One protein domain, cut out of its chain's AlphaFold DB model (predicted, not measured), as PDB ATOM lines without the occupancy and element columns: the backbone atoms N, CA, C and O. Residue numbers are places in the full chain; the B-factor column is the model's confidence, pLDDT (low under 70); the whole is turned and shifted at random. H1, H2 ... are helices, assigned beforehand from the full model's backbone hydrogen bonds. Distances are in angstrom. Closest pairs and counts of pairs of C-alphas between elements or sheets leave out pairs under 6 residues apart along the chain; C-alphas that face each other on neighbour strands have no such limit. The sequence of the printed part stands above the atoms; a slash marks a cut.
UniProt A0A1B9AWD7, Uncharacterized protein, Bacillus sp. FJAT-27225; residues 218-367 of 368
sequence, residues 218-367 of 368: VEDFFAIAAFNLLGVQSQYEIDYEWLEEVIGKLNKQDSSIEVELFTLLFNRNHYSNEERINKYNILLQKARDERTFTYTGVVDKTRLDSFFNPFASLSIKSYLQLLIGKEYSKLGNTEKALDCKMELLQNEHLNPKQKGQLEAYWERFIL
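Overview. This is residues 218 to 367 of the 368 residues of an uncharacterized protein of Bacillus sp. FJAT-27225 (UniProt A0A1B9AWD7). Five helices, H3 to H7, stand side by side in an uneven row, the chain running back and forth from each to the next. H1 crosses H3 and H4 at one end of the row, H8 folds back beside H7 at the other, and a wide loop without named elements, residues 287 to 315, joins H5 to H6. The printed part has 150 residues with eight named helices, H1 to H8 in that order, and no named strand; the class is all helix. The whole is compact, with a radius of gyration of the C-alphas of 14.6 A, and its rounded outline spans 37 by 35 by 31 A.

Along the chain. H1 is residues 218 to 230, 17.6 A long, and its C-alpha 218 is at (-10.070, 63.373, 1.908). H2 is residues 232 to 235. H3, residues 240 to 253, is 19.9 A long, and H4, residues 257 to 266, is 14.1 A. H5, residues 273 to 286, is 20.2 A long. H6, residues 316 to 330, is the longest helix by residues, 21.1 A long, and begins with C-alpha 316 at (-17.593, 46.706, -1.277). H7, residues 334 to 346, is 18.3 A long. H8, residues 352 to 365, is 19.6 A long and ends with C-alpha 365 at (-27.363, 42.266, 12.724).

Arrangement. H1 and H4 are the hub, touching three helices each. H1 touches H3 at a steep tilt of 49 degrees, opposite ways; the closest C-alphas, of Phe 221 and Val 246, are 5.7 A apart. H1 touches H4 with residues 225 to 229 alone, the same way at a steep tilt of 50 degrees; the closest C-alphas, of Leu 229 and Leu 265, are 6.3 A apart. H1 and H2 only just touch, only at the corner by their link, with 3 pairs of C-alphas within 8 A; the closest, of Asn 228 and Ser 234, are 5.1 A apart. H3 and H4 form a helical hairpin at a shallow tilt of 20 degrees, the closest C-alphas, of Asn 251 and Val 259, 6.4 A apart. H4 and H5 form another at 11 degrees, with C-alphas 257 and 283 closest at 6.9 A. H5 and H6 form a third at 17 degrees, with C-alphas 277 and 324 closest at 5.3 A. H6 and H7 form a fourth at 21 degrees, with the C-alphas of Gly 325 and Ala 337 closest at 4.2 A. H7, with residues 341 to 345 alone, touches H8 in a fifth hairpin at 20 degrees, with C-alphas 345 and 355 closest at 6.0 A. H6 and H8 are near each other, while H3 and H7 are apart. Every O i to N i+4 pair is within hydrogen-bond range in H1 and H3 to H8; H2 is too short for such a pair.

Size, cuts and confidence. The two C-alphas farthest apart, of Glu 241 and Pro 352, are 40.3 A apart. The printed part has no cut. The link from H5 to H6 is long, 29 residues. The mean pLDDT of the printed part is 95.8, and no printed residue is under 70.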
ATOM      1  N   VAL A 218      -8.945  64.131   2.482       96.56
ATOM      2  CA  VAL A 218     -10.070  63.373   1.908       96.56
ATOM      3  C   VAL A 218     -10.296  62.053   2.646       96.56
ATOM      4  O   VAL A 218     -11.433  61.636   2.846       96.56
ATOM      5  N   GLU A 219      -9.222  61.438   3.133       96.69
ATOM      6  CA  GLU A 219      -9.234  60.173   3.861       96.69
ATOM      7  C   GLU A 219     -10.053  60.263   5.157       96.69
ATOM      8  O   GLU A 219     -10.730  59.304   5.529       96.69
ATOM      9  N   ASP A 220     -10.072  61.431   5.809       98.12
ATOM     10  CA  ASP A 220     -10.905  61.641   6.997       98.12
ATOM     11  C   ASP A 220     -12.393  61.624   6.655       98.12
ATOM     12  O   ASP A 220     -13.194  61.103   7.427       98.12
ATOM     13  N   PHE A 221     -12.780  62.157   5.493       98.56
ATOM     14  CA  PHE A 221     -14.173  62.124   5.051       98.56
ATOM     15  C   PHE A 221     -14.632  60.691   4.773       98.56
ATOM     16  O   PHE A 221     -15.747  60.333   5.150       98.56
ATOM     17  N   PHE A 222     -13.762  59.850   4.200       98.50
ATOM     18  CA  PHE A 222     -14.022  58.414   4.072       98.50
ATOM     19  C   PHE A 222     -14.185  57.744   5.441       98.50
ATOM     20  O   PHE A 222     -15.138  56.991   5.632       98.50
ATOM     21  N   ALA A 223     -13.313  58.040   6.411       98.31
ATOM     22  CA  ALA A 223     -13.411  57.471   7.754       98.31
ATOM     23  C   ALA A 223     -14.699  57.888   8.485       98.31
ATOM     24  O   ALA A 223     -15.378  57.038   9.066       98.31
ATOM     25  N   ILE A 224     -15.072  59.172   8.407       98.62
ATOM     26  CA  ILE A 224     -16.320  59.709   8.970       98.62
ATOM     27  C   ILE A 224     -17.533  59.022   8.327       98.62
ATOM     28  O   ILE A 224     -18.402  58.514   9.037       98.62
ATOM     29  N   ALA A 225     -17.587  58.949   6.993       98.56
ATOM     30  CA  ALA A 225     -18.694  58.309   6.286       98.56
ATOM     31  C   ALA A 225     -18.791  56.810   6.616       98.56
ATOM     32  O   ALA A 225     -19.868  56.323   6.960       98.56
ATOM     33  N   ALA A 226     -17.670  56.085   6.592       98.12
ATOM     34  CA  ALA A 226     -17.622  54.663   6.914       98.12
ATOM     35  C   ALA A 226     -18.093  54.378   8.348       98.12
ATOM     36  O   ALA A 226     -18.918  53.486   8.559       98.12
ATOM     37  N   PHE A 227     -17.626  55.154   9.332       97.94
ATOM     38  CA  PHE A 227     -18.023  54.989  10.729       97.94
ATOM     39  C   PHE A 227     -19.534  55.179  10.915       97.94
ATOM     40  O   PHE A 227     -20.200  54.304  11.474       97.94
ATOM     41  N   ASN A 228     -20.087  56.280  10.395       98.19
ATOM     42  CA  ASN A 228     -21.492  56.644  10.603       98.19
ATOM     43  C   ASN A 228     -22.473  55.830   9.750       98.19
ATOM     44  O   ASN A 228     -23.606  55.612  10.176       98.19
ATOM     45  N   LEU A 229     -22.076  55.370   8.557       98.00
ATOM     46  CA  LEU A 229     -22.991  54.708   7.615       98.00
ATOM     47  C   LEU A 229     -22.855  53.184   7.583       98.00
ATOM     48  O   LEU A 229     -23.865  52.503   7.386       98.00
ATOM     49  N   LEU A 230     -21.645  52.644   7.777       97.31
ATOM     50  CA  LEU A 230     -21.384  51.197   7.729       97.31
ATOM     51  C   LEU A 230     -21.285  50.563   9.120       97.31
ATOM     52  O   LEU A 230     -21.582  49.378   9.281       97.31
ATOM     53  N   GLY A 231     -20.820  51.335  10.105       95.38
ATOM     54  CA  GLY A 231     -20.602  50.878  11.471       95.38
ATOM     55  C   GLY A 231     -21.878  50.746  12.297       95.38
ATOM     56  O   GLY A 231     -22.994  51.053  11.859       95.38
ATOM     57  N   VAL A 232     -21.704  50.317  13.548       95.44
ATOM     58  CA  VAL A 232     -22.803  50.247  14.523       95.44
ATOM     59  C   VAL A 232     -23.383  51.626  14.843       95.44
ATOM     60  O   VAL A 232     -24.571  51.702  15.142       95.44
ATOM     61  N   GLN A 233     -22.602  52.707  14.679       96.44
ATOM     62  CA  GLN A 233     -23.067  54.093  14.827       96.44
ATOM     63  C   GLN A 233     -24.295  54.392  13.965       96.44
ATOM     64  O   GLN A 233     -25.147  55.169  14.374       96.44
ATOM     65  N   SER A 234     -24.450  53.708  12.824       95.25
ATOM     66  CA  SER A 234     -25.601  53.863  11.925       95.25
ATOM     67  C   SER A 234     -26.970  53.552  12.554       95.25
ATOM     68  O   SER A 234     -27.998  53.754  11.901       95.25
ATOM     69  N   GLN A 235     -26.982  53.018  13.779       92.31
ATOM     70  CA  GLN A 235     -28.159  52.692  14.590       92.31
ATOM     71  C   GLN A 235     -28.391  53.684  15.746       92.31
ATOM     72  O   GLN A 235     -29.364  53.527  16.479       92.31
ATOM     73  N   TYR A 236     -27.514  54.674  15.913       94.25
ATOM     74  CA  TYR A 236     -27.527  55.664  16.991       94.25
ATOM     75  C   TYR A 236     -27.592  57.086  16.411       94.25
ATOM     76  O   TYR A 236     -27.901  57.270  15.232       94.25
ATOM     77  N   GLU A 237     -27.365  58.096  17.252       94.56
ATOM     78  CA  GLU A 237     -27.398  59.499  16.844       94.56
ATOM     79  C   GLU A 237     -26.313  59.814  15.802       94.56
ATOM     80  O   GLU A 237     -25.172  59.368  15.911       94.56
ATOM     81  N   ILE A 238     -26.680  60.572  14.769       95.56
ATOM     82  CA  ILE A 238     -25.789  61.035  13.703       95.56
ATOM     83  C   ILE A 238     -26.076  62.516  13.490       95.56
ATOM     84  O   ILE A 238     -27.238  62.904  13.351       95.56
ATOM     85  N   ASP A 239     -25.024  63.322  13.389       96.62
ATOM     86  CA  ASP A 239     -25.115  64.685  12.873       96.62
ATOM     87  C   ASP A 239     -25.326  64.629  11.348       96.62
ATOM     88  O   ASP A 239     -24.379  64.523  10.566       96.62
ATOM     89  N   TYR A 240     -26.595  64.596  10.924       96.56
ATOM     90  CA  TYR A 240     -26.960  64.459   9.509       96.56
ATOM     91  C   TYR A 240     -26.569  65.680   8.674       96.56
ATOM     92  O   TYR A 240     -26.242  65.500   7.504       96.56
ATOM     93  N   GLU A 241     -26.574  66.885   9.250       97.25
ATOM     94  CA  GLU A 241     -26.171  68.111   8.550       97.25
ATOM     95  C   GLU A 241     -24.673  68.062   8.237       97.25
ATOM     96  O   GLU A 241     -24.252  68.235   7.092       97.25
ATOM     97  N   TRP A 242     -23.853  67.714   9.230       97.31
ATOM     98  CA  TRP A 242     -22.426  67.540   9.001       97.31
ATOM     99  C   TRP A 242     -22.117  66.358   8.079       97.31
ATOM    100  O   TRP A 242     -21.260  66.468   7.197       97.31
ATOM    101  N   LEU A 243     -22.812  65.228   8.236       98.19
ATOM    102  CA  LEU A 243     -22.607  64.078   7.361       98.19
ATOM    103  C   LEU A 243     -22.994  64.401   5.909       98.19
ATOM    104  O   LEU A 243     -22.297  63.962   4.995       98.19
ATOM    105  N   GLU A 244     -24.026  65.216   5.675       98.38
ATOM    106  CA  GLU A 244     -24.360  65.730   4.341       98.38
ATOM    107  C   GLU A 244     -23.204  66.547   3.748       98.38
ATOM    108  O   GLU A 244     -22.813  66.316   2.600       98.38
ATOM    109  N   GLU A 245     -22.589  67.445   4.528       98.00
ATOM    110  CA  GLU A 245     -21.401  68.190   4.090       98.00
ATOM    111  C   GLU A 245     -20.239  67.253   3.725       98.00
ATOM    112  O   GLU A 245     -19.569  67.456   2.707       98.00
ATOM    113  N   VAL A 246     -19.996  66.218   4.536       98.50
ATOM    114  CA  VAL A 246     -18.942  65.213   4.314       98.50
ATOM    115  C   VAL A 246     -19.192  64.444   3.015       98.50
ATOM    116  O   VAL A 246     -18.304  64.373   2.162       98.50
ATOM    117  N   ILE A 247     -20.409  63.934   2.811       98.38
ATOM    118  CA  ILE A 247     -20.805  63.243   1.577       98.38
ATOM    119  C   ILE A 247     -20.737  64.185   0.370       98.38
ATOM    120  O   ILE A 247     -20.287  63.788  -0.707       98.38
ATOM    121  N   GLY A 248     -21.117  65.453   0.535       98.19
ATOM    122  CA  GLY A 248     -21.000  66.476  -0.500       98.19
ATOM    123  C   GLY A 248     -19.550  66.757  -0.906       98.19
ATOM    124  O   GLY A 248     -19.274  66.973  -2.088       98.19
ATOM    125  N   LYS A 249     -18.603  66.726   0.041       97.69
ATOM    126  CA  LYS A 249     -17.164  66.845  -0.249       97.69
ATOM    127  C   LYS A 249     -16.630  65.616  -0.974       97.69
ATOM    128  O   LYS A 249     -15.929  65.790  -1.968       97.69
ATOM    129  N   LEU A 250     -17.003  64.411  -0.536       98.38
ATOM    130  CA  LEU A 250     -16.620  63.166  -1.207       98.38
ATOM    131  C   LEU A 250     -17.112  63.141  -2.658       98.38
ATOM    132  O   LEU A 250     -16.300  62.981  -3.559       98.38
ATOM    133  N   ASN A 251     -18.394  63.429  -2.909       97.31
ATOM    134  CA  ASN A 251     -18.964  63.447  -4.265       97.31
ATOM    135  C   ASN A 251     -18.286  64.448  -5.218       97.31
ATOM    136  O   ASN A 251     -18.282  64.247  -6.431       97.31
ATOM    137  N   LYS A 252     -17.727  65.549  -4.697       96.25
ATOM    138  CA  LYS A 252     -16.985  66.527  -5.510       96.25
ATOM    139  C   LYS A 252     -15.572  66.061  -5.865       96.25
ATOM    140  O   LYS A 252     -15.005  66.577  -6.824       96.25
ATOM    141  N   GLN A 253     -14.991  65.166  -5.070       94.06
ATOM    142  CA  GLN A 253     -13.586  64.765  -5.173       94.06
ATOM    143  C   GLN A 253     -13.411  63.361  -5.757       94.06
ATOM    144  O   GLN A 253     -12.381  63.089  -6.367       94.06
ATOM    145  N   ASP A 254     -14.404  62.490  -5.588       93.06
ATOM    146  CA  ASP A 254     -14.307  61.073  -5.898       93.06
ATOM    147  C   ASP A 254     -15.661  60.537  -6.407       93.06
ATOM    148  O   ASP A 254     -16.716  60.778  -5.821       93.06
ATOM    149  N   SER A 255     -15.625  59.829  -7.539       91.81
ATOM    150  CA  SER A 255     -16.797  59.235  -8.198       91.81
ATOM    151  C   SER A 255     -16.791  57.702  -8.130       91.81
ATOM    152  O   SER A 255     -17.256  57.029  -9.051       91.81
ATOM    153  N   SER A 256     -16.156  57.133  -7.109       94.62
ATOM    154  CA  SER A 256     -16.070  55.692  -6.905       94.62
ATOM    155  C   SER A 256     -17.398  55.098  -6.441       94.62
ATOM    156  O   SER A 256     -18.284  55.769  -5.910       94.62
ATOM    157  N   ILE A 257     -17.497  53.776  -6.583       95.81
ATOM    158  CA  ILE A 257     -18.629  52.991  -6.078       95.81
ATOM    159  C   ILE A 257     -18.763  53.132  -4.554       95.81
ATOM    160  O   ILE A 257     -19.875  53.068  -4.042       95.81
ATOM    161  N   GLU A 258     -17.659  53.350  -3.831       97.19
ATOM    162  CA  GLU A 258     -17.683  53.594  -2.385       97.19
ATOM    163  C   GLU A 258     -18.475  54.867  -2.050       97.19
ATOM    164  O   GLU A 258     -19.376  54.831  -1.214       97.19
ATOM    165  N   VAL A 259     -18.216  55.966  -2.766       98.00
ATOM    166  CA  VAL A 259     -18.939  57.235  -2.584       98.00
ATOM    167  C   VAL A 259     -20.393  57.136  -3.059       98.00
ATOM    168  O   VAL A 259     -21.296  57.645  -2.382       98.00
ATOM    169  N   GLU A 260     -20.658  56.430  -4.168       97.62
ATOM    170  CA  GLU A 260     -22.033  56.129  -4.601       97.62
ATOM    171  C   GLU A 260     -22.799  55.346  -3.515       97.62
ATOM    172  O   GLU A 260     -23.951  55.664  -3.210       97.62
ATOM    173  N   LEU A 261     -22.155  54.352  -2.889       98.12
ATOM    174  CA  LEU A 261     -22.739  53.563  -1.806       98.12
ATOM    175  C   LEU A 261     -22.988  54.409  -0.553       98.12
ATOM    176  O   LEU A 261     -24.078  54.332   0.013       98.12
ATOM    177  N   PHE A 262     -22.039  55.245  -0.126       98.62
ATOM    178  CA  PHE A 262     -22.267  56.146   1.008       98.62
ATOM    179  C   PHE A 262     -23.433  57.099   0.760       98.62
ATOM    180  O   PHE A 262     -24.291  57.259   1.627       98.62
ATOM    181  N   THR A 263     -23.526  57.663  -0.443       98.38
ATOM    182  CA  THR A 263     -24.644  58.534  -0.826       98.38
ATOM    183  C   THR A 263     -25.980  57.787  -0.756       98.38
ATOM    184  O   THR A 263     -26.972  58.321  -0.256       98.38
ATOM    185  N   LEU A 264     -26.016  56.530  -1.203       98.06
ATOM    186  CA  LEU A 264     -27.205  55.685  -1.115       98.06
ATOM    187  C   LEU A 264     -27.586  55.352   0.337       98.06
ATOM    188  O   LEU A 264     -28.765  55.402   0.685       98.06
ATOM    189  N   LEU A 265     -26.603  55.036   1.185       98.06
ATOM    190  CA  LEU A 265     -26.815  54.733   2.601       98.06
ATOM    191  C   LEU A 265     -27.291  55.954   3.391       98.06
ATOM    192  O   LEU A 265     -28.191  55.811   4.217       98.06
ATOM    193  N   PHE A 266     -26.741  57.137   3.114       98.06
ATOM    194  CA  PHE A 266     -27.190  58.401   3.701       98.06
ATOM    195  C   PHE A 266     -28.669  58.660   3.380       98.06
ATOM    196  O   PHE A 266     -29.474  58.928   4.268       98.06
ATOM    197  N   ASN A 267     -29.059  58.447   2.121       96.75
ATOM    198  CA  ASN A 267     -30.424  58.663   1.642       96.75
ATOM    199  C   ASN A 267     -31.370  57.465   1.855       96.75
ATOM    200  O   ASN A 267     -32.490  57.471   1.344       96.75
ATOM    201  N   ARG A 268     -30.968  56.417   2.591       93.50
ATOM    202  CA  ARG A 268     -31.710  55.138   2.657       93.50
ATOM    203  C   ARG A 268     -33.164  55.277   3.114       93.50
ATOM    204  O   ARG A 268     -34.014  54.500   2.687       93.50
ATOM    205  N   ASN A 269     -33.449  56.265   3.963       92.12
ATOM    206  CA  ASN A 269     -34.787  56.513   4.504       92.12
ATOM    207  C   ASN A 269     -35.746  57.128   3.469       92.12
ATOM    208  O   ASN A 269     -36.952  57.117   3.689       92.12
ATOM    209  N   HIS A 270     -35.234  57.614   2.334       96.31
ATOM    210  CA  HIS A 270     -36.039  58.111   1.215       96.31
ATOM    211  C   HIS A 270     -36.479  57.011   0.243       96.31
ATOM    212  O   HIS A 270     -37.174  57.305  -0.725       96.31
ATOM    213  N   TYR A 271     -36.071  55.764   0.485       97.44
ATOM    214  CA  TYR A 271     -36.350  54.631  -0.390       97.44
ATOM    215  C   TYR A 271     -37.087  53.524   0.367       97.44
ATOM    216  O   TYR A 271     -36.765  53.233   1.531       97.44
ATOM    217  N   SER A 272     -38.025  52.858  -0.306       97.88
ATOM    218  CA  SER A 272     -38.589  51.595   0.177       97.88
ATOM    219  C   SER A 272     -37.511  50.504   0.231       97.88
ATOM    220  O   SER A 272     -36.441  50.628  -0.371       97.88
ATOM    221  N   ASN A 273     -37.769  49.411   0.951       97.56
ATOM    222  CA  ASN A 273     -36.814  48.303   1.019       97.56
ATOM    223  C   ASN A 273     -36.570  47.694  -0.384       97.56
ATOM    224  O   ASN A 273     -35.431  47.389  -0.730       97.56
ATOM    225  N   GLU A 274     -37.601  47.587  -1.230       98.12
ATOM    226  CA  GLU A 274     -37.499  47.112  -2.618       98.12
ATOM    227  C   GLU A 274     -36.669  48.053  -3.498       98.12
ATOM    228  O   GLU A 274     -35.829  47.605  -4.282       98.12
ATOM    229  N   GLU A 275     -36.862  49.367  -3.355       98.31
ATOM    230  CA  GLU A 275     -36.060  50.364  -4.065       98.31
ATOM    231  C   GLU A 275     -34.588  50.295  -3.654       98.31
ATOM    232  O   GLU A 275     -33.708  50.374  -4.516       98.31
ATOM    233  N   ARG A 276     -34.305  50.097  -2.358       98.44
ATOM    234  CA  ARG A 276     -32.936  49.888  -1.866       98.44
ATOM    235  C   ARG A 276     -32.313  48.637  -2.469       98.44
ATOM    236  O   ARG A 276     -31.208  48.732  -2.989       98.44
ATOM    237  N   ILE A 277     -33.020  47.503  -2.473       98.50
ATOM    238  CA  ILE A 277     -32.545  46.256  -3.103       98.50
ATOM    239  C   ILE A 277     -32.180  46.500  -4.569       98.50
ATOM    240  O   ILE A 277     -31.092  46.127  -5.004       98.50
ATOM    241  N   ASN A 278     -33.047  47.169  -5.332       98.25
ATOM    242  CA  ASN A 278     -32.778  47.472  -6.737       98.25
ATOM    243  C   ASN A 278     -31.541  48.365  -6.907       98.25
ATOM    244  O   ASN A 278     -30.689  48.086  -7.751       98.25
ATOM    245  N   LYS A 279     -31.399  49.411  -6.086       98.38
ATOM    246  CA  LYS A 279     -30.233  50.308  -6.122       98.38
ATOM    247  C   LYS A 279     -28.938  49.593  -5.724       98.38
ATOM    248  O   LYS A 279     -27.926  49.776  -6.398       98.38
ATOM    249  N   TYR A 280     -28.966  48.739  -4.699       98.31
ATOM    250  CA  TYR A 280     -27.813  47.923  -4.313       98.31
ATOM    251  C   TYR A 280     -27.435  46.924  -5.406       98.31
ATOM    252  O   TYR A 280     -26.254  46.807  -5.710       98.31
ATOM    253  N   ASN A 281     -28.402  46.276  -6.062       97.75
ATOM    254  CA  ASN A 281     -28.140  45.387  -7.199       97.75
ATOM    255  C   ASN A 281     -27.477  46.120  -8.374       97.75
ATOM    256  O   ASN A 281     -26.551  45.593  -8.990       97.75
ATOM    257  N   ILE A 282     -27.904  47.353  -8.670       97.25
ATOM    258  CA  ILE A 282     -27.262  48.186  -9.699       97.25
ATOM    259  C   ILE A 282     -25.801  48.471  -9.325       97.25
ATOM    260  O   ILE A 282     -24.917  48.317 -10.167       97.25
ATOM    261  N   LEU A 283     -25.521  48.854  -8.072       96.81
ATOM    262  CA  LEU A 283     -24.142  49.062  -7.610       96.81
ATOM    263  C   LEU A 283     -23.330  47.760  -7.609       96.81
ATOM    264  O   LEU A 283     -22.162  47.776  -7.993       96.81
ATOM    265  N   LEU A 284     -23.945  46.633  -7.252       95.94
ATOM    266  CA  LEU A 284     -23.306  45.319  -7.237       95.94
ATOM    267  C   LEU A 284     -22.838  44.914  -8.641       95.94
ATOM    268  O   LEU A 284     -21.718  44.444  -8.799       95.94
ATOM    269  N   GLN A 285     -23.640  45.184  -9.676       94.44
ATOM    270  CA  GLN A 285     -23.259  44.948 -11.075       94.44
ATOM    271  C   GLN A 285     -22.101  45.846 -11.545       94.44
ATOM    272  O   GLN A 285     -21.333  45.459 -12.431       94.44
ATOM    273  N   LYS A 286     -21.956  47.047 -10.967       93.81
ATOM    274  CA  LYS A 286     -20.809  47.931 -11.225       93.81
ATOM    275  C   LYS A 286     -19.548  47.481 -10.480       93.81
ATOM    276  O   LYS A 286     -18.444  47.741 -10.961       93.81
ATOM    277  N   ALA A 287     -19.690  46.829  -9.323       90.94
ATOM    278  CA  ALA A 287     -18.586  46.379  -8.478       90.94
ATOM    279  C   ALA A 287     -17.880  45.158  -9.097       90.94
ATOM    280  O   ALA A 287     -18.203  44.008  -8.812       90.94
ATOM    281  N   ARG A 288     -16.914  45.419  -9.987       73.06
ATOM    282  CA  ARG A 288     -16.188  44.377 -10.738       73.06
ATOM    283  C   ARG A 288     -15.051  43.706  -9.958       73.06
ATOM    284  O   ARG A 288     -14.670  42.599 -10.320       73.06
ATOM    285  N   ASP A 289     -14.567  44.333  -8.885       76.69
ATOM    286  CA  ASP A 289     -13.389  43.890  -8.128       76.69
ATOM    287  C   ASP A 289     -13.713  43.685  -6.640       76.69
ATOM    288  O   ASP A 289     -14.585  44.356  -6.085       76.69
ATOM    289  N   GLU A 290     -12.930  42.849  -5.954       85.44
ATOM    290  CA  GLU A 290     -12.991  42.626  -4.497       85.44
ATOM    291  C   GLU A 290     -12.305  43.751  -3.692       85.44
ATOM    292  O   GLU A 290     -11.635  43.516  -2.687       85.44
ATOM    293  N   ARG A 291     -12.448  45.003  -4.143       91.06
ATOM    294  CA  ARG A 291     -11.865  46.169  -3.465       91.06
ATOM    295  C   ARG A 291     -12.503  46.379  -2.093       91.06
ATOM    296  O   ARG A 291     -13.723  46.305  -1.943       91.06
ATOM    297  N   THR A 292     -11.665  46.674  -1.105       92.94
ATOM    298  CA  THR A 292     -12.083  47.072   0.243       92.94
ATOM    299  C   THR A 292     -12.427  48.557   0.291       92.94
ATOM    300  O   THR A 292     -12.020  49.319  -0.585       92.94
ATOM    301  N   PHE A 293     -13.144  48.962   1.337       96.19
ATOM    302  CA  PHE A 293     -13.366  50.371   1.661       96.19
ATOM    303  C   PHE A 293     -12.045  51.099   1.931       96.19
ATOM    304  O   PHE A 293     -11.078  50.493   2.405       96.19
ATOM    305  N   THR A 294     -12.028  52.404   1.669       96.19
ATOM    306  CA  THR A 294     -10.886  53.292   1.923       96.19
ATOM    307  C   THR A 294     -10.533  53.328   3.411       96.19
ATOM    308  O   THR A 294      -9.357  53.356   3.773       96.19
ATOM    309  N   TYR A 295     -11.542  53.248   4.283       96.12
ATOM    310  CA  TYR A 295     -11.366  53.092   5.725       96.12
ATOM    311  C   TYR A 295     -12.198  51.924   6.264       96.12
ATOM    312  O   TYR A 295     -13.419  51.900   6.129       96.12
ATOM    313  N   THR A 296     -11.535  50.972   6.926       93.88
ATOM    314  CA  THR A 296     -12.184  49.808   7.564       93.88
ATOM    315  C   THR A 296     -12.062  49.821   9.094       93.88
ATOM    316  O   THR A 296     -12.872  49.209   9.794       93.88
ATOM    317  N   GLY A 297     -11.046  50.505   9.634       91.38
ATOM    318  CA  GLY A 297     -10.682  50.449  11.054       91.38
ATOM    319  C   GLY A 297     -10.158  49.082  11.521       91.38
ATOM    320  O   GLY A 297     -10.052  48.861  12.722       91.38
ATOM    321  N   VAL A 298      -9.873  48.150  10.604       91.62
ATOM    322  CA  VAL A 298      -9.394  46.792  10.917       91.62
ATOM    323  C   VAL A 298      -7.883  46.805  11.110       91.62
ATOM    324  O   VAL A 298      -7.157  47.179  10.187       91.62
ATOM    325  N   VAL A 299      -7.405  46.327  12.262       87.50
ATOM    326  CA  VAL A 299      -5.968  46.112  12.509       87.50
ATOM    327  C   VAL A 299      -5.598  44.642  12.275       87.50
ATOM    328  O   VAL A 299      -4.666  44.350  11.522       87.50
ATOM    329  N   ASP A 300      -6.371  43.700  12.829       90.00
ATOM    330  CA  ASP A 300      -6.206  42.261  12.570       90.00
ATOM    331  C   ASP A 300      -6.961  41.834  11.299       90.00
ATOM    332  O   ASP A 300      -8.150  41.512  11.325       90.00
ATOM    333  N   LYS A 301      -6.241  41.751  10.173       91.19
ATOM    334  CA  LYS A 301      -6.791  41.318   8.873       91.19
ATOM    335  C   LYS A 301      -7.338  39.886   8.863       91.19
ATOM    336  O   LYS A 301      -8.003  39.504   7.902       91.19
ATOM    337  N   THR A 302      -7.069  39.078   9.891       93.44
ATOM    338  CA  THR A 302      -7.685  37.751  10.019       93.44
ATOM    339  C   THR A 302      -9.134  37.820  10.492       93.44
ATOM    340  O   THR A 302      -9.827  36.806  10.429       93.44
ATOM    341  N   ARG A 303      -9.604  38.985  10.953       95.12
ATOM    342  CA  ARG A 303     -10.973  39.216  11.418       95.12
ATOM    343  C   ARG A 303     -11.858  39.795  10.327       95.12
ATOM    344  O   ARG A 303     -11.392  40.372   9.343       95.12
ATOM    345  N   LEU A 304     -13.158  39.609  10.506       96.94
ATOM    346  CA  LEU A 304     -14.210  40.212   9.698       96.94
ATOM    347  C   LEU A 304     -14.587  41.597  10.220       96.94
ATOM    348  O   LEU A 304     -14.949  42.472   9.439       96.94
ATOM    349  N   ASP A 305     -14.522  41.777  11.534       96.12
ATOM    350  CA  ASP A 305     -14.934  42.983  12.227       96.12
ATOM    351  C   ASP A 305     -13.759  43.903  12.568       96.12
ATOM    352  O   ASP A 305     -12.613  43.476  12.688       96.12
ATOM    353  N   SER A 306     -14.090  45.172  12.781       94.38
ATOM    354  CA  SER A 306     -13.280  46.128  13.538       94.38
ATOM    355  C   SER A 306     -13.986  46.477  14.848       94.38
ATOM    356  O   SER A 306     -15.090  46.001  15.127       94.38
ATOM    357  N   PHE A 307     -13.397  47.359  15.653       92.94
ATOM    358  CA  PHE A 307     -14.082  47.939  16.812       92.94
ATOM    359  C   PHE A 307     -15.352  48.739  16.460       92.94
ATOM    360  O   PHE A 307     -16.150  49.016  17.351       92.94
ATOM    361  N   PHE A 308     -15.576  49.091  15.190       94.31
ATOM    362  CA  PHE A 308     -16.678  49.965  14.762       94.31
ATOM    363  C   PHE A 308     -17.725  49.269  13.893       94.31
ATOM    364  O   PHE A 308     -18.887  49.673  13.876       94.31
ATOM    365  N   ASN A 309     -17.323  48.247  13.135       96.00
ATOM    366  CA  ASN A 309     -18.167  47.626  12.122       96.00
ATOM    367  C   ASN A 309     -18.048  46.088  12.182       96.00
ATOM    368  O   ASN A 309     -16.939  45.570  12.042       96.00
ATOM    369  N   PRO A 310     -19.163  45.344  12.345       96.75
ATOM    370  CA  PRO A 310     -19.158  43.876  12.365       96.75
ATOM    371  C   PRO A 310     -18.710  43.225  11.047       96.75
ATOM    372  O   PRO A 310     -18.350  42.051  11.037       96.75
ATOM    373  N   PHE A 311     -18.728  43.973   9.944       97.25
ATOM    374  CA  PHE A 311     -18.439  43.492   8.592       97.25
ATOM    375  C   PHE A 311     -17.336  44.314   7.906       97.25
ATOM    376  O   PHE A 311     -17.325  44.464   6.686       97.25
ATOM    377  N   ALA A 312     -16.432  44.891   8.699       96.06
ATOM    378  CA  ALA A 312     -15.421  45.854   8.270       96.06
ATOM    379  C   ALA A 312     -14.464  45.351   7.176       96.06
ATOM    380  O   ALA A 312     -14.046  46.136   6.327       96.06
ATOM    381  N   SER A 313     -14.114  44.062   7.191       95.62
ATOM    382  CA  SER A 313     -13.182  43.457   6.228       95.62
ATOM    383  C   SER A 313     -13.848  42.993   4.933       95.62
ATOM    384  O   SER A 313     -13.155  42.483   4.052       95.62
ATOM    385  N   LEU A 314     -15.174  43.120   4.797       96.44
ATOM    386  CA  LEU A 314     -15.836  42.794   3.537       96.44
ATOM    387  C   LEU A 314     -15.392  43.759   2.432       96.44
ATOM    388  O   LEU A 314     -15.264  44.967   2.640       96.44
ATOM    389  N   SER A 315     -15.219  43.219   1.225       95.94
ATOM    390  CA  SER A 315     -15.138  44.038   0.017       95.94
ATOM    391  C   SER A 315     -16.438  44.820  -0.183       95.94
ATOM    392  O   SER A 315     -17.497  44.415   0.301       95.94
ATOM    393  N   ILE A 316     -16.397  45.910  -0.950       96.62
ATOM    394  CA  ILE A 316     -17.593  46.706  -1.277       96.62
ATOM    395  C   ILE A 316     -18.667  45.820  -1.928       96.62
ATOM    396  O   ILE A 316     -19.846  45.917  -1.594       96.62
ATOM    397  N   LYS A 317     -18.253  44.902  -2.810       96.25
ATOM    398  CA  LYS A 317     -19.134  43.929  -3.465       96.25
ATOM    399  C   LYS A 317     -19.812  43.000  -2.451       96.25
ATOM    400  O   LYS A 317     -21.033  42.870  -2.457       96.25
ATOM    401  N   SER A 318     -19.036  42.412  -1.540       96.88
ATOM    402  CA  SER A 318     -19.578  41.558  -0.475       96.88
ATOM    403  C   SER A 318     -20.484  42.348   0.480       96.88
ATOM    404  O   SER A 318     -21.528  41.865   0.912       96.88
ATOM    405  N   TYR A 319     -20.139  43.598   0.783       97.56
ATOM    406  CA  TYR A 319     -20.956  44.451   1.640       97.56
ATOM    407  C   TYR A 319     -22.294  44.819   0.974       97.56
ATOM    408  O   TYR A 319     -23.328  44.819   1.637       97.56
ATOM    409  N   LEU A 320     -22.321  45.062  -0.341       97.88
ATOM    410  CA  LEU A 320     -23.562  45.256  -1.102       97.88
ATOM    411  C   LEU A 320     -24.472  44.022  -1.039       97.88
ATOM    412  O   LEU A 320     -25.669  44.169  -0.798       97.88
ATOM    413  N   GLN A 321     -23.909  42.817  -1.180       97.38
ATOM    414  CA  GLN A 321     -24.657  41.564  -1.028       97.38
ATOM    415  C   GLN A 321     -25.250  41.420   0.382       97.38
ATOM    416  O   GLN A 321     -26.412  41.041   0.550       97.38
ATOM    417  N   LEU A 322     -24.485  41.801   1.407       98.00
ATOM    418  CA  LEU A 322     -24.962  41.850   2.787       98.00
ATOM    419  C   LEU A 322     -26.124  42.839   2.963       98.00
ATOM    420  O   LEU A 322     -27.116  42.516   3.619       98.00
ATOM    421  N   LEU A 323     -26.034  44.029   2.363       98.00
ATOM    422  CA  LEU A 323     -27.109  45.023   2.401       98.00
ATOM    423  C   LEU A 323     -28.374  44.520   1.698       98.00
ATOM    424  O   LEU A 323     -29.465  44.704   2.231       98.00
ATOM    425  N   ILE A 324     -28.248  43.837   0.558       98.44
ATOM    426  CA  ILE A 324     -29.380  43.201  -0.132       98.44
ATOM    427  C   ILE A 324     -30.057  42.171   0.782       98.44
ATOM    428  O   ILE A 324     -31.272  42.238   0.982       98.44
ATOM    429  N   GLY A 325     -29.282  41.278   1.407       98.25
ATOM    430  CA  GLY A 325     -29.815  40.296   2.356       98.25
ATOM    431  C   GLY A 325     -30.524  40.940   3.553       98.25
ATOM    432  O   GLY A 325     -31.598  40.488   3.954       98.25
ATOM    433  N   LYS A 326     -29.988  42.051   4.074       97.62
ATOM    434  CA  LYS A 326     -30.619  42.839   5.146       97.62
ATOM    435  C   LYS A 326     -31.979  43.395   4.748       97.62
ATOM    436  O   LYS A 326     -32.916  43.344   5.541       97.62
ATOM    437  N   GLU A 327     -32.104  43.927   3.540       98.00
ATOM    438  CA  GLU A 327     -33.382  44.452   3.063       98.00
ATOM    439  C   GLU A 327     -34.390  43.332   2.756       98.00
ATOM    440  O   GLU A 327     -35.572  43.494   3.062       98.00
ATOM    441  N   TYR A 328     -33.948  42.165   2.262       98.25
ATOM    442  CA  TYR A 328     -34.822  40.990   2.142       98.25
ATOM    443  C   TYR A 328     -35.338  40.500   3.498       98.25
ATOM    444  O   TYR A 328     -36.528  40.201   3.611       98.25
ATOM    445  N   SER A 329     -34.489  40.483   4.532       97.50
ATOM    446  CA  SER A 329     -34.913  40.126   5.894       97.50
ATOM    447  C   SER A 329     -36.006  41.065   6.407       97.50
ATOM    448  O   SER A 329     -37.037  40.600   6.884       97.50
ATOM    449  N   LYS A 330     -35.848  42.385   6.226       96.31
ATOM    450  CA  LYS A 330     -36.866  43.381   6.616       96.31
ATOM    451  C   LYS A 330     -38.198  43.223   5.877       96.31
ATOM    452  O   LYS A 330     -39.226  43.662   6.382       96.31
ATOM    453  N   LEU A 331     -38.184  42.643   4.676       97.06
ATOM    454  CA  LEU A 331     -39.385  42.310   3.902       97.06
ATOM    455  C   LEU A 331     -39.995  40.950   4.289       97.06
ATOM    456  O   LEU A 331     -40.964  40.521   3.666       97.06
ATOM    457  N   GLY A 332     -39.431  40.250   5.277       96.75
ATOM    458  CA  GLY A 332     -39.859  38.908   5.675       96.75
ATOM    459  C   GLY A 332     -39.469  37.809   4.681       96.75
ATOM    460  O   GLY A 332     -39.959  36.688   4.788       96.75
ATOM    461  N   ASN A 333     -38.594  38.097   3.710       96.94
ATOM    462  CA  ASN A 333     -38.119  37.111   2.741       96.94
ATOM    463  C   ASN A 333     -36.839  36.430   3.244       96.94
ATOM    464  O   ASN A 333     -35.733  36.695   2.769       96.94
ATOM    465  N   THR A 334     -37.001  35.565   4.246       94.88
ATOM    466  CA  THR A 334     -35.886  34.872   4.904       94.88
ATOM    467  C   THR A 334     -35.110  33.972   3.946       94.88
ATOM    468  O   THR A 334     -33.892  33.906   4.055       94.88
ATOM    469  N   GLU A 335     -35.776  33.328   2.984       96.69
ATOM    470  CA  GLU A 335     -35.119  32.472   1.986       96.69
ATOM    471  C   GLU A 335     -34.093  33.267   1.169       96.69
ATOM    472  O   GLU A 335     -32.909  32.941   1.189       96.69
ATOM    473  N   LYS A 336     -34.497  34.400   0.578       97.56
ATOM    474  CA  LYS A 336     -33.568  35.252  -0.181       97.56
ATOM    475  C   LYS A 336     -32.473  35.870   0.681       97.56
ATOM    476  O   LYS A 336     -31.356  36.076   0.206       97.56
ATOM    477  N   ALA A 337     -32.770  36.190   1.942       97.56
ATOM    478  CA  ALA A 337     -31.742  36.644   2.871       97.56
ATOM    479  C   ALA A 337     -30.699  35.535   3.118       97.56
ATOM    480  O   ALA A 337     -29.499  35.802   3.086       97.56
ATOM    481  N   LEU A 338     -31.134  34.285   3.305       96.88
ATOM    482  CA  LEU A 338     -30.237  33.142   3.471       96.88
ATOM    483  C   LEU A 338     -29.437  32.838   2.201       96.88
ATOM    484  O   LEU A 338     -28.249  32.552   2.319       96.88
ATOM    485  N   ASP A 339     -30.013  32.990   1.009       97.56
ATOM    486  CA  ASP A 339     -29.261  32.875  -0.249       97.56
ATOM    487  C   ASP A 339     -28.099  33.880  -0.292       97.56
ATOM    488  O   ASP A 339     -26.960  33.509  -0.586       97.56
ATOM    489  N   CYS A 340     -28.348  35.134   0.111       97.75
ATOM    490  CA  CYS A 340     -27.303  36.157   0.207       97.75
ATOM    491  C   CYS A 340     -26.211  35.772   1.221       97.75
ATOM    492  O   CYS A 340     -25.022  35.957   0.953       97.75
ATOM    493  N   LYS A 341     -26.600  35.212   2.375       97.94
ATOM    494  CA  LYS A 341     -25.663  34.702   3.393       97.94
ATOM    495  C   LYS A 341     -24.787  33.587   2.823       97.94
ATOM    496  O   LYS A 341     -23.573  33.602   3.017       97.94
ATOM    497  N   MET A 342     -25.393  32.626   2.126       97.69
ATOM    498  CA  MET A 342     -24.688  31.476   1.563       97.69
ATOM    499  C   MET A 342     -23.701  31.894   0.476       97.69
ATOM    500  O   MET A 342     -22.577  31.394   0.469       97.69
ATOM    501  N   GLU A 343     -24.068  32.848  -0.381       96.12
ATOM    502  CA  GLU A 343     -23.153  33.413  -1.378       96.12
ATOM    503  C   GLU A 343     -21.925  34.056  -0.716       96.12
ATOM    504  O   GLU A 343     -20.788  33.799  -1.116       96.12
ATOM    505  N   LEU A 344     -22.122  34.817   0.365       96.88
ATOM    506  CA  LEU A 344     -21.011  35.403   1.119       96.88
ATOM    507  C   LEU A 344     -20.122  34.347   1.785       96.88
ATOM    508  O   LEU A 344     -18.900  34.477   1.768       96.88
ATOM    509  N   LEU A 345     -20.702  33.281   2.340       97.06
ATOM    510  CA  LEU A 345     -19.943  32.184   2.955       97.06
ATOM    511  C   LEU A 345     -19.140  31.366   1.935       97.06
ATOM    512  O   LEU A 345     -18.112  30.773   2.286       97.06
ATOM    513  N   GLN A 346     -19.575  31.349   0.675       95.38
ATOM    514  CA  GLN A 346     -18.851  30.727  -0.432       95.38
ATOM    515  C   GLN A 346     -17.683  31.579  -0.943       95.38
ATOM    516  O   GLN A 346     -16.837  31.048  -1.658       95.38
ATOM    517  N   ASN A 347     -17.564  32.849  -0.532       91.88
ATOM    518  CA  ASN A 347     -16.439  33.698  -0.918       91.88
ATOM    519  C   ASN A 347     -15.102  33.087  -0.442       91.88
ATOM    520  O   ASN A 347     -14.865  32.897   0.757       91.88
ATOM    521  N   GLU A 348     -14.227  32.766  -1.397       90.94
ATOM    522  CA  GLU A 348     -12.920  32.140  -1.159       90.94
ATOM    523  C   GLU A 348     -11.917  33.085  -0.480       90.94
ATOM    524  O   GLU A 348     -10.952  32.628   0.129       90.94
ATOM    525  N   HIS A 349     -12.160  34.399  -0.524       91.00
ATOM    526  CA  HIS A 349     -11.323  35.399   0.139       91.00
ATOM    527  C   HIS A 349     -11.555  35.480   1.653       91.00
ATOM    528  O   HIS A 349     -10.742  36.083   2.355       91.00
ATOM    529  N   LEU A 350     -12.629  34.874   2.173       94.75
ATOM    530  CA  LEU A 350     -12.879  34.813   3.611       94.75
ATOM    531  C   LEU A 350     -12.188  33.600   4.229       94.75
ATOM    532  O   LEU A 350     -12.433  32.453   3.853       94.75
ATOM    533  N   ASN A 351     -11.363  33.844   5.243       95.81
ATOM    534  CA  ASN A 351     -10.748  32.770   6.019       95.81
ATOM    535  C   ASN A 351     -11.772  32.116   6.989       95.81
ATOM    536  O   ASN A 351     -12.841  32.681   7.237       95.81
ATOM    537  N   PRO A 352     -11.472  30.946   7.591       96.50
ATOM    538  CA  PRO A 352     -12.412  30.259   8.487       96.50
ATOM    539  C   PRO A 352     -12.888  31.096   9.685       96.50
ATOM    540  O   PRO A 352     -14.059  31.026  10.055       96.50
ATOM    541  N   LYS A 353     -12.006  31.920  10.267       96.31
ATOM    542  CA  LYS A 353     -12.336  32.831  11.376       96.31
ATOM    543  C   LYS A 353     -13.353  33.880  10.918       96.31
ATOM    544  O   LYS A 353     -14.370  34.068  11.578       96.31
ATOM    545  N   GLN A 354     -13.126  34.492   9.754       97.69
ATOM    546  CA  GLN A 354     -14.054  35.445   9.137       97.69
ATOM    547  C   GLN A 354     -15.405  34.813   8.803       97.69
ATOM    548  O   GLN A 354     -16.427  35.443   9.045       97.69
ATOM    549  N   LYS A 355     -15.435  33.575   8.296       97.50
ATOM    550  CA  LYS A 355     -16.696  32.870   8.010       97.50
ATOM    551  C   LYS A 355     -17.507  32.621   9.283       97.50
ATOM    552  O   LYS A 355     -18.687  32.950   9.306       97.50
ATOM    553  N   GLY A 356     -16.869  32.163  10.363       97.44
ATOM    554  CA  GLY A 356     -17.546  32.002  11.657       97.44
ATOM    555  C   GLY A 356     -18.073  33.326  12.230       97.44
ATOM    556  O   GLY A 356     -19.176  33.383  12.773       97.44
ATOM    557  N   GLN A 357     -17.323  34.421  12.059       97.69
ATOM    558  CA  GLN A 357     -17.794  35.763  12.424       97.69
ATOM    559  C   GLN A 357     -18.966  36.223  11.552       97.69
ATOM    560  O   GLN A 357     -19.924  36.782  12.081       97.69
ATOM    561  N   LEU A 358     -18.917  35.966  10.242       98.25
ATOM    562  CA  LEU A 358     -19.993  36.298   9.310       98.25
ATOM    563  C   LEU A 358     -21.284  35.593   9.717       98.25
ATOM    564  O   LEU A 358     -22.317  36.246   9.799       98.25
ATOM    565  N   GLU A 359     -21.227  34.294  10.019       97.06
ATOM    566  CA  GLU A 359     -22.392  33.535  10.479       97.06
ATOM    567  C   GLU A 359     -23.003  34.149  11.739       97.06
ATOM    568  O   GLU A 359     -24.194  34.457  11.749       97.06
ATOM    569  N   ALA A 360     -22.195  34.381  12.775       96.38
ATOM    570  CA  ALA A 360     -22.674  34.906  14.051       96.38
ATOM    571  C   ALA A 360     -23.210  36.344  13.944       96.38
ATOM    572  O   ALA A 360     -24.254  36.676  14.513       96.38
ATOM    573  N   TYR A 361     -22.516  37.217  13.210       96.94
ATOM    574  CA  TYR A 361     -22.951  38.598  13.025       96.94
ATOM    575  C   TYR A 361     -24.141  38.717  12.072       96.94
ATOM    576  O   TYR A 361     -24.945  39.631  12.249       96.94
ATOM    577  N   TRP A 362     -24.321  37.790  11.126       97.12
ATOM    578  CA  TRP A 362     -25.527  37.729  10.299       97.12
ATOM    579  C   TRP A 362     -26.780  37.540  11.156       97.12
ATOM    580  O   TRP A 362     -27.720  38.328  11.059       97.12
ATOM    581  N   GLU A 363     -26.762  36.556  12.058       94.19
ATOM    582  CA  GLU A 363     -27.870  36.317  12.992       94.19
ATOM    583  C   GLU A 363     -28.138  37.543  13.876       94.19
ATOM    584  O   GLU A 363     -29.281  37.912  14.114       94.19
ATOM    585  N   ARG A 364     -27.083  38.227  14.340       92.00
ATOM    586  CA  ARG A 364     -27.226  39.374  15.253       92.00
ATOM    587  C   ARG A 364     -27.692  40.661  14.568       92.00
ATOM    588  O   ARG A 364     -28.414  41.446  15.185       92.00
ATOM    589  N   PHE A 365     -27.218  40.946  13.356       93.00
ATOM    590  CA  PHE A 365     -27.363  42.266  12.724       93.00
ATOM    591  C   PHE A 365     -28.236  42.278  11.468       93.00
ATOM    592  O   PHE A 365     -28.653  43.366  11.055       93.00
ATOM    593  N   ILE A 366     -28.494  41.116  10.864       94.12
ATOM    594  CA  ILE A 366     -29.198  41.001   9.583       94.12
ATOM    595  C   ILE A 366     -30.567  40.354   9.763       94.12
ATOM    596  O   ILE A 366     -31.552  40.943   9.322       94.12
ATOM    597  N   LEU A 367     -30.643  39.204  10.442       87.56
ATOM    598  CA  LEU A 367     -31.917  38.562  10.767       87.56
ATOM    599  C   LEU A 367     -32.535  39.239  11.997       87.56
ATOM    600  O   LEU A 367     -32.233  38.897  13.138       87.56
TER     601      LEU A 367